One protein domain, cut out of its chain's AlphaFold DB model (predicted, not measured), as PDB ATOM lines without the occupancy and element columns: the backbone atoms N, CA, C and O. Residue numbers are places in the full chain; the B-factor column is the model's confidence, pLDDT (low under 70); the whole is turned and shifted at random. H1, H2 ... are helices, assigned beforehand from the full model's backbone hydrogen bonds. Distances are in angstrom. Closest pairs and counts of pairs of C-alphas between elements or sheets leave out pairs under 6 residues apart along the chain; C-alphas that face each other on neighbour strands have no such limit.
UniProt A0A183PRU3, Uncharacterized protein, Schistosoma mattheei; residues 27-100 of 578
ATOM      1  N   TRP A  27      26.781  -6.883  21.864       59.00
ATOM      2  CA  TRP A  27      28.076  -6.467  21.318       59.00
ATOM      3  C   TRP A  27      27.910  -5.721  19.991       59.00
ATOM      4  O   TRP A  27      28.531  -4.673  19.802       59.00
ATOM      5  N   PHE A  28      27.014  -6.175  19.111       60.38
ATOM      6  CA  PHE A  28      26.698  -5.494  17.855       60.38
ATOM      7  C   PHE A  28      26.020  -4.141  18.103       60.38
ATOM      8  O   PHE A  28      26.448  -3.130  17.548       60.38
ATOM      9  N   LYS A  29      25.034  -4.071  19.012       67.00
ATOM     10  CA  LYS A  29      24.415  -2.798  19.431       67.00
ATOM     11  C   LYS A  29      25.438  -1.849  20.062       67.00
ATOM     12  O   LYS A  29      25.450  -0.668  19.732       67.00
ATOM     13  N   SER A  30      26.332  -2.357  20.912       69.69
ATOM     14  CA  SER A  30      27.424  -1.577  21.511       69.69
ATOM     15  C   SER A  30      28.404  -1.056  20.453       69.69
ATOM     16  O   SER A  30      28.823   0.099  20.513       69.69
ATOM     17  N   SER A  31      28.722  -1.868  19.443       75.56
ATOM     18  CA  SER A  31      29.589  -1.491  18.323       75.56
ATOM     19  C   SER A  31      28.956  -0.409  17.442       75.56
ATOM     20  O   SER A  31      29.590   0.606  17.162       75.56
ATOM     21  N   VAL A  32      27.671  -0.545  17.099       80.88
ATOM     22  CA  VAL A  32      26.920   0.476  16.347       80.88
ATOM     23  C   VAL A  32      26.844   1.789  17.129       80.88
ATOM     24  O   VAL A  32      27.105   2.846  16.562       80.88
ATOM     25  N   VAL A  33      26.572   1.746  18.437       84.69
ATOM     26  CA  VAL A  33      26.559   2.952  19.284       84.69
ATOM     27  C   VAL A  33      27.936   3.622  19.321       84.69
ATOM     28  O   VAL A  33      28.013   4.842  19.201       84.69
ATOM     29  N   LYS A  34      29.034   2.858  19.409       84.25
ATOM     30  CA  LYS A  34      30.402   3.407  19.351       84.25
ATOM     31  C   LYS A  34      30.707   4.066  18.006       84.25
ATOM     32  O   LYS A  34      31.288   5.147  17.992       84.25
ATOM     33  N   ILE A  35      30.292   3.454  16.896       86.50
ATOM     34  CA  ILE A  35      30.464   4.021  15.551       86.50
ATOM     35  C   ILE A  35      29.663   5.319  15.417       86.50
ATOM     36  O   ILE A  35      30.200   6.325  14.966       86.50
ATOM     37  N   VAL A  36      28.407   5.336  15.869       87.81
ATOM     38  CA  VAL A  36      27.561   6.539  15.840       87.81
ATOM     39  C   VAL A  36      28.152   7.654  16.705       87.81
ATOM     40  O   VAL A  36      28.216   8.797  16.257       87.81
ATOM     41  N   LEU A  37      28.653   7.339  17.904       88.44
ATOM     42  CA  LEU A  37      29.333   8.304  18.772       88.44
ATOM     43  C   LEU A  37      30.638   8.825  18.158       88.44
ATOM     44  O   LEU A  37      30.927  10.012  18.276       88.44
ATOM     45  N   PHE A  38      31.401   7.973  17.473       90.31
ATOM     46  CA  PHE A  38      32.610   8.384  16.760       90.31
ATOM     47  C   PHE A  38      32.285   9.330  15.599       90.31
ATOM     48  O   PHE A  38      32.918  10.374  15.463       90.31
ATOM     49  N   VAL A  39      31.259   9.013  14.803       92.06
ATOM     50  CA  VAL A  39      30.795   9.872  13.704       92.06
ATOM     51  C   VAL A  39      30.280  11.210  14.240       92.06
ATOM     52  O   VAL A  39      30.660  12.258  13.723       92.06
ATOM     53  N   LEU A  40      29.484  11.206  15.315       91.69
ATOM     54  CA  LEU A  40      29.032  12.431  15.987       91.69
ATOM     55  C   LEU A  40      30.208  13.255  16.526       91.69
ATOM     56  O   LEU A  40      30.233  14.470  16.344       91.69
ATOM     57  N   GLY A  41      31.198  12.604  17.140       89.31
ATOM     58  CA  GLY A  41      32.417  13.249  17.622       89.31
ATOM     59  C   GLY A  41      33.235  13.875  16.493       89.31
ATOM     60  O   GLY A  41      33.686  15.011  16.621       89.31
ATOM     61  N   ALA A  42      33.367  13.187  15.358       91.38
ATOM     62  CA  ALA A  42      34.044  13.709  14.175       91.38
ATOM     63  C   ALA A  42      33.297  14.909  13.569       91.38
ATOM     64  O   ALA A  42      33.926  15.912  13.239       91.38
ATOM     65  N   ILE A  43      31.964  14.852  13.479       92.44
ATOM     66  CA  ILE A  43      31.136  15.977  13.012       92.44
ATOM     67  C   ILE A  43      31.297  17.186  13.940       92.44
ATOM     68  O   ILE A  43      31.438  18.311  13.462       92.44
ATOM     69  N   LEU A  44      31.315  16.959  15.255       92.19
ATOM     70  CA  LEU A  44      31.488  18.009  16.257       92.19
ATOM     71  C   LEU A  44      32.898  18.617  16.205       92.19
ATOM     72  O   LEU A  44      33.058  19.829  16.299       92.19
ATOM     73  N   LEU A  45      33.929  17.803  15.989       92.12
ATOM     74  CA  LEU A  45      35.291  18.303  15.817       92.12
ATOM     75  C   LEU A  45      35.422  19.115  14.521       92.12
ATOM     76  O   LEU A  45      35.971  20.215  14.540       92.12
ATOM     77  N   CYS A  46      34.851  18.630  13.416       90.69
ATOM     78  CA  CYS A  46      34.788  19.369  12.157       90.69
ATOM     79  C   CYS A  46      34.043  20.702  12.307       90.69
ATOM     80  O   CYS A  46      34.511  21.714  11.787       90.69
ATOM     81  N   SER A  47      32.921  20.742  13.032       87.31
ATOM     82  CA  SER A  47      32.177  21.987  13.244       87.31
ATOM     83  C   SER A  47      32.975  22.994  14.075       87.31
ATOM     84  O   SER A  47      33.035  24.163  13.699       87.31
ATOM     85  N   ILE A  48      33.676  22.554  15.125       87.75
ATOM     86  CA  ILE A  48      34.580  23.415  15.907       87.75
ATOM     87  C   ILE A  48      35.701  23.975  15.024       87.75
ATOM     88  O   ILE A  48      35.967  25.175  15.062       87.75
ATOM     89  N   VAL A  49      36.340  23.136  14.204       90.00
ATOM     90  CA  VAL A  49      37.411  23.575  13.293       90.00
ATOM     91  C   VAL A  49      36.891  24.613  12.297       90.00
ATOM     92  O   VAL A  49      37.549  25.629  12.078       90.00
ATOM     93  N   LEU A  50      35.695  24.407  11.736       87.75
ATOM     94  CA  LEU A  50      35.064  25.371  10.834       87.75
ATOM     95  C   LEU A  50      34.760  26.702  11.535       87.75
ATOM     96  O   LEU A  50      35.017  27.755  10.955       87.75
ATOM     97  N   ILE A  51      34.276  26.670  12.780       87.56
ATOM     98  CA  ILE A  51      34.011  27.870  13.590       87.56
ATOM     99  C   ILE A  51      35.303  28.641  13.867       87.56
ATOM    100  O   ILE A  51      35.351  29.860  13.685       87.56
ATOM    101  N   LEU A  52      36.378  27.952  14.255       85.44
ATOM    102  CA  LEU A  52      37.682  28.575  14.489       85.44
ATOM    103  C   LEU A  52      38.260  29.176  13.204       85.44
ATOM    104  O   LEU A  52      38.761  30.299  13.228       85.44
ATOM    105  N   LEU A  53      38.141  28.473  12.077       86.06
ATOM    106  CA  LEU A  53      38.595  28.960  10.777       86.06
ATOM    107  C   LEU A  53      37.791  30.184  10.321       86.06
ATOM    108  O   LEU A  53      38.378  31.168   9.875       86.06
ATOM    109  N   ALA A  54      36.464  30.154  10.469       84.12
ATOM    110  CA  ALA A  54      35.598  31.290  10.166       84.12
ATOM    111  C   ALA A  54      35.950  32.502  11.035       84.12
ATOM    112  O   ALA A  54      36.092  33.604  10.515       84.12
ATOM    113  N   THR A  55      36.184  32.286  12.331       81.94
ATOM    114  CA  THR A  55      36.593  33.337  13.273       81.94
ATOM    115  C   THR A  55      37.963  33.916  12.904       81.94
ATOM    116  O   THR A  55      38.137  35.131  12.839       81.94
ATOM    117  N   ALA A  56      38.945  33.076  12.568       82.12
ATOM    118  CA  ALA A  56      40.245  33.549  12.100       82.12
ATOM    119  C   ALA A  56      40.113  34.385  10.814       82.12
ATOM    120  O   ALA A  56      40.732  35.442  10.695       82.12
ATOM    121  N   LEU A  57      39.266  33.946   9.876       81.50
ATOM    122  CA  LEU A  57      38.998  34.653   8.626       81.50
ATOM    123  C   LEU A  57      38.319  36.007   8.851       81.50
ATOM    124  O   LEU A  57      38.749  36.985   8.232       81.50
ATOM    125  N   THR A  58      37.317  36.110   9.731       79.31
ATOM    126  CA  THR A  58      36.626  37.384  10.008       79.31
ATOM    127  C   THR A  58      37.545  38.426  10.641       79.31
ATOM    128  O   THR A  58      37.423  39.610  10.321       79.31
ATOM    129  N   HIS A  59      38.520  37.997  11.448       74.25
ATOM    130  CA  HIS A  59      39.546  38.870  12.025       74.25
ATOM    131  C   HIS A  59      40.638  39.304  11.028       74.25
ATOM    132  O   HIS A  59      41.426  40.204  11.331       74.25
ATOM    133  N   THR A  60      40.693  38.739   9.814       78.06
ATOM    134  CA  THR A  60      41.657  39.194   8.801       78.06
ATOM    135  C   THR A  60      41.259  40.532   8.174       78.06
ATOM    136  O   THR A  60      40.114  40.774   7.778       78.06
ATOM    137  N   ALA A  61      42.252  41.399   7.955       71.56
ATOM    138  CA  ALA A  61      42.055  42.669   7.252       71.56
ATOM    139  C   ALA A  61      41.524  42.485   5.815       71.56
ATOM    140  O   ALA A  61      40.844  43.367   5.281       71.56
ATOM    141  N   TRP A  62      41.820  41.343   5.186       82.56
ATOM    142  CA  TRP A  62      41.319  40.992   3.861       82.56
ATOM    143  C   TRP A  62      39.793  40.827   3.856       82.56
ATOM    144  O   TRP A  62      39.119  41.461   3.038       82.56
ATOM    145  N   PHE A  63      39.237  40.069   4.808       80.56
ATOM    146  CA  PHE A  63      37.796  39.827   4.905       80.56
ATOM    147  C   PHE A  63      37.015  41.122   5.173       80.56
ATOM    148  O   PHE A  63      36.051  41.434   4.468       80.56
ATOM    149  N   LEU A  64      37.497  41.955   6.103       73.50
ATOM    150  CA  LEU A  64      36.928  43.275   6.407       73.50
ATOM    151  C   LEU A  64      36.898  44.209   5.184       73.50
ATOM    152  O   LEU A  64      35.886  44.868   4.917       73.50
ATOM    153  N   ARG A  65      37.986  44.263   4.403       74.38
ATOM    154  CA  ARG A  65      38.045  45.061   3.163       74.38
ATOM    155  C   ARG A  65      37.080  44.525   2.106       74.38
ATOM    156  O   ARG A  65      36.383  45.312   1.458       74.38
ATOM    157  N   ARG A  66      37.009  43.200   1.947       78.25
ATOM    158  CA  ARG A  66      36.142  42.542   0.964       78.25
ATOM    159  C   ARG A  66      34.662  42.766   1.283       78.25
ATOM    160  O   ARG A  66      33.925  43.211   0.404       78.25
ATOM    161  N   ARG A  67      34.257  42.601   2.546       76.38
ATOM    162  CA  ARG A  67      32.892  42.864   3.037       76.38
ATOM    163  C   ARG A  67      32.426  44.290   2.741       76.38
ATOM    164  O   ARG A  67      31.335  44.473   2.195       76.38
ATOM    165  N   ARG A  68      33.248  45.302   3.052       74.75
ATOM    166  CA  ARG A  68      32.928  46.722   2.791       74.75
ATOM    167  C   ARG A  68      32.787  47.017   1.298       74.75
ATOM    168  O   ARG A  68      31.910  47.775   0.896       74.75
ATOM    169  N   SER A  69      33.636  46.407   0.469       75.56
ATOM    170  CA  SER A  69      33.583  46.564  -0.987       75.56
ATOM    171  C   SER A  69      32.310  45.971  -1.602       75.56
ATOM    172  O   SER A  69      31.770  46.556  -2.539       75.56
ATOM    173  N   ILE A  70      31.833  44.837  -1.082       75.56
ATOM    174  CA  ILE A  70      30.606  44.172  -1.548       75.56
ATOM    175  C   ILE A  70      29.371  44.983  -1.153       75.56
ATOM    176  O   ILE A  70      28.549  45.280  -2.014       75.56
ATOM    177  N   HIS A  71      29.278  45.430   0.104       70.81
ATOM    178  CA  HIS A  71      28.158  46.265   0.560       70.81
ATOM    179  C   HIS A  71      28.062  47.570  -0.235       70.81
ATOM    180  O   HIS A  71      26.991  47.922  -0.711       70.81
ATOM    181  N   LYS A  72      29.199  48.230  -0.499       72.12
ATOM    182  CA  LYS A  72      29.223  49.441  -1.329       72.12
ATOM    183  C   LYS A  72      28.725  49.191  -2.756       72.12
ATOM    184  O   LYS A  72      28.083  50.067  -3.326       72.12
ATOM    185  N   ARG A  73      29.024  48.023  -3.337       67.62
ATOM    186  CA  ARG A  73      28.549  47.641  -4.675       67.62
ATOM    187  C   ARG A  73      27.046  47.377  -4.688       67.62
ATOM    188  O   ARG A  73      26.369  47.958  -5.530       67.62
ATOM    189  N   LEU A  74      26.545  46.615  -3.713       69.31
ATOM    190  CA  LEU A  74      25.114  46.349  -3.512       69.31
ATOM    191  C   LEU A  74      24.298  47.629  -3.284       69.31
ATOM    192  O   LEU A  74      23.222  47.760  -3.857       69.31
ATOM    193  N   ASP A  75      24.822  48.585  -2.511       65.19
ATOM    194  CA  ASP A  75      24.157  49.872  -2.256       65.19
ATOM    195  C   ASP A  75      24.178  50.801  -3.482       65.19
ATOM    196  O   ASP A  75      23.269  51.606  -3.671       65.19
ATOM    197  N   SER A  76      25.219  50.708  -4.319       62.97
ATOM    198  CA  SER A  76      25.382  51.558  -5.510       62.97
ATOM    199  C   SER A  76      24.684  51.027  -6.763       62.97
ATOM    200  O   SER A  76      24.422  51.794  -7.690       62.97
ATOM    201  N   SER A  77      24.402  49.723  -6.829       55.25
ATOM    202  CA  SER A  77      23.724  49.135  -7.979       55.25
ATOM    203  C   SER A  77      22.216  49.310  -7.833       55.25
ATOM    204  O   SER A  77      21.618  48.824  -6.872       55.25
ATOM    205  N   ASN A  78      21.568  49.922  -8.825       55.12
ATOM    206  CA  ASN A  78      20.135  49.706  -9.008       55.12
ATOM    207  C   ASN A  78      19.907  48.189  -9.092       55.12
ATOM    208  O   ASN A  78      20.592  47.514  -9.863       55.12
ATOM    209  N   ARG A  79      18.971  47.667  -8.286       56.16
ATOM    210  CA  ARG A  79      18.709  46.228  -8.046       56.16
ATOM    211  C   ARG A  79      18.595  45.348  -9.307       56.16
ATOM    212  O   ARG A  79      18.633  44.134  -9.187       56.16
ATOM    213  N   SER A  80      18.464  45.939 -10.494       52.00
ATOM    214  CA  SER A  80      18.357  45.270 -11.793       52.00
ATOM    215  C   SER A  80      19.687  44.972 -12.509       52.00
ATOM    216  O   SER A  80      19.650  44.360 -13.570       52.00
ATOM    217  N   LYS A  81      20.851  45.396 -11.985       55.81
ATOM    218  CA  LYS A  81      22.167  45.224 -12.651       55.81
ATOM    219  C   LYS A  81      23.196  44.394 -11.874       55.81
ATOM    220  O   LYS A  81      24.366  44.392 -12.249       55.81
ATOM    221  N   LEU A  82      22.809  43.725 -10.789       62.56
ATOM    222  CA  LEU A  82      23.774  42.963  -9.997       62.56
ATOM    223  C   LEU A  82      24.073  41.608 -10.658       62.56
ATOM    224  O   LEU A  82      23.162  40.828 -10.934       62.56
ATOM    225  N   GLU A  83      25.350  41.322 -10.904       71.50
ATOM    226  CA  GLU A  83      25.789  40.030 -11.432       71.50
ATOM    227  C   GLU A  83      25.634  38.921 -10.376       71.50
ATOM    228  O   GLU A  83      25.893  39.127  -9.189       71.50
ATOM    229  N   MET A  84      25.292  37.699 -10.804       72.88
ATOM    230  CA  MET A  84      25.122  36.529  -9.919       72.88
ATOM    231  C   MET A  84      26.355  36.251  -9.035       72.88
ATOM    232  O   MET A  84      26.239  35.775  -7.904       72.88
ATOM    233  N   LYS A  85      27.551  36.599  -9.524       76.31
ATOM    234  CA  LYS A  85      28.823  36.466  -8.797       76.31
ATOM    235  C   LYS A  85      28.857  37.304  -7.516       76.31
ATOM    236  O   LYS A  85      29.376  36.839  -6.501       76.31
ATOM    237  N   ASP A  86      28.284  38.505  -7.541       72.69
ATOM    238  CA  ASP A  86      28.256  39.397  -6.381       72.69
ATOM    239  C   ASP A  86      27.262  38.904  -5.314       72.69
ATOM    240  O   ASP A  86      27.541  39.028  -4.119       72.69
ATOM    241  N   TYR A  87      26.165  38.247  -5.718       75.88
ATOM    242  CA  TYR A  87      25.251  37.568  -4.792       75.88
ATOM    243  C   TYR A  87      25.913  36.380  -4.097       75.88
ATOM    244  O   TYR A  87      25.882  36.295  -2.870       75.88
ATOM    245  N   MET A  88      26.558  35.488  -4.856       77.38
ATOM    246  CA  MET A  88      27.259  34.322  -4.300       77.38
ATOM    247  C   MET A  88      28.313  34.739  -3.271       77.38
ATOM    248  O   MET A  88      28.425  34.151  -2.196       77.38
ATOM    249  N   LEU A  89      29.049  35.807  -3.572       78.38
ATOM    250  CA  LEU A  89      30.069  36.341  -2.686       78.38
ATOM    251  C   LEU A  89      29.474  37.019  -1.438       78.38
ATOM    252  O   LEU A  89      30.050  36.919  -0.355       78.38
ATOM    253  N   HIS A  90      28.320  37.679  -1.564       78.44
ATOM    254  CA  HIS A  90      27.594  38.237  -0.423       78.44
ATOM    255  C   HIS A  90      27.107  37.141   0.533       78.44
ATOM    256  O   HIS A  90      27.362  37.232   1.734       78.44
ATOM    257  N   TYR A  91      26.483  36.083   0.006       79.56
ATOM    258  CA  TYR A  91      26.041  34.940   0.809       79.56
ATOM    259  C   TYR A  91      27.210  34.203   1.459       79.56
ATOM    260  O   TYR A  91      27.107  33.814   2.619       79.56
ATOM    261  N   PHE A  92      28.341  34.076   0.762       81.12
ATOM    262  CA  PHE A  92      29.563  33.522   1.341       81.12
ATOM    263  C   PHE A  92      30.053  34.349   2.538       81.12
ATOM    264  O   PHE A  92      30.281  33.802   3.614       81.12
ATOM    265  N   CYS A  93      30.163  35.674   2.392       79.88
ATOM    266  CA  CYS A  93      30.551  36.546   3.503       79.88
ATOM    267  C   CYS A  93      29.558  36.473   4.672       79.88
ATOM    268  O   CYS A  93      29.986  36.460   5.822       79.88
ATOM    269  N   PHE A  94      28.257  36.398   4.385       79.88
ATOM    270  CA  PHE A  94      27.219  36.266   5.405       79.88
ATOM    271  C   PHE A  94      27.310  34.932   6.158       79.88
ATOM    272  O   PHE A  94      27.250  34.917   7.383       79.88
ATOM    273  N   ALA A  95      27.507  33.819   5.447       79.62
ATOM    274  CA  ALA A  95      27.649  32.496   6.052       79.62
ATOM    275  C   ALA A  95      28.893  32.404   6.949       79.62
ATOM    276  O   ALA A  95      28.812  31.886   8.058       79.62
ATOM    277  N   VAL A  96      30.026  32.957   6.503       81.31
ATOM    278  CA  VAL A  96      31.262  33.009   7.301       81.31
ATOM    279  C   VAL A  96      31.084  33.883   8.546       81.31
ATOM    280  O   VAL A  96      31.552  33.521   9.618       81.31
ATOM    281  N   GLU A  97      30.370  35.007   8.436       78.06
ATOM    282  CA  GLU A  97      30.087  35.884   9.578       78.06
ATOM    283  C   GLU A  97      29.126  35.250  10.593       78.06
ATOM    284  O   GLU A  97      29.313  35.432  11.793       78.06
ATOM    285  N   ALA A  98      28.131  34.490  10.127       77.12
ATOM    286  CA  ALA A  98      27.193  33.765  10.983       77.12
ATOM    287  C   ALA A  98      27.846  32.584  11.721       77.12
ATOM    288  O   ALA A  98      27.379  32.193  12.788       77.12
ATOM    289  N   LEU A  99      28.907  32.013  11.147       79.62
ATOM    290  CA  LEU A  99      29.620  30.860  11.695       79.62
ATOM    291  C   LEU A  99      30.791  31.264  12.609       79.62
ATOM    292  O   LEU A  99      31.269  30.447  13.394       79.62
ATOM    293  N   ALA A 100      31.253  32.515  12.525       82.06
ATOM    294  CA  ALA A 100      32.316  33.053  13.365       82.06
ATOM    295  C   ALA A 100      31.820  33.423  14.773       82.06
ATOM    296  O   ALA A 100      30.726  33.962  14.955       82.06
TER     297      ALA A 100
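What this domain is: This is residues 27 to 100 of the 578 residues of an uncharacterized protein of Schistosoma mattheei (UniProt A0A183PRU3). One long straight helix, H1, makes an arm, and a small head of two shorter helices, H2 and H3, sits at its far end; residues 27 to 46 of H1 stick out free of the rest. H2 turns off at a corner after H1, and H3 folds back across H2, so that its last residues pack on the last part of H1. The printed part has 74 residues with three named helices, in the order H1, H2, H3, and no named strand; the class is all helix. The whole is extended, with a radius of gyration of the C-alphas of 19.3 A and spans of 64 by 28 by 13 A, the greatest of them made by the arm.

How they stand to each other: H1, residues 27 to 58, is the longest helix, and its residues 27 to 46 stand free. H2, residues 61 to 76, follows after a tight link of 2 residues. H1 and H2 are close but not clearly touching, with 2 pairs of C-alphas within 8 A; the closest C-alphas, those of Leu 57 and Phe 63, are 6.5 A apart. Their lines are about perpendicular, at 75 degrees. H3, residues 84 to 99, follows H2 after a short link of 7 residues. H2 touches H3 with residues 67 to 70 alone, and H3 touches H2 with residues 86 to 93 alone; the closest C-alphas, those of Ile 70 and His 90, are 6.7 A apart. H2 and H3 run opposite ways at a steep tilt of 49 degrees. H1 touches H3 with residues 50 to 58 alone, and H3 touches H1 with residues 96 to 99 alone; the closest C-alphas, those of Ala 54 and Val 96, are 5.5 A apart. H1 and H3 run opposite ways at a steep tilt of 68 degrees, only just short of about perpendicular. In H1, H2 and H3 every O i to N i+4 pair is within hydrogen-bond range.

Where its parts are: H1 begins at C-alpha 27, at (28.076, -6.467, 21.318), and ends at C-alpha 58, at (36.626, 37.384, 10.008), 46.1 A away. H2 measures 22.8 A from C-alpha 61 to C-alpha 76. H3 also measures 22.8 A, from C-alpha 84 to C-alpha 99, the latter at (29.620, 30.860, 11.695).

The domain as a whole: The two C-alphas farthest apart, those of Trp 27 and Asn 78, are 64.3 A apart. Residues 75 to 81 also stand free. Without the two free stretches the body spans 34 by 20 by 12 A. The printed part has no cut and no long link. The mean pLDDT of the printed part is 77.7, and it is under 70 at residues 27 to 30 and 73 to 82.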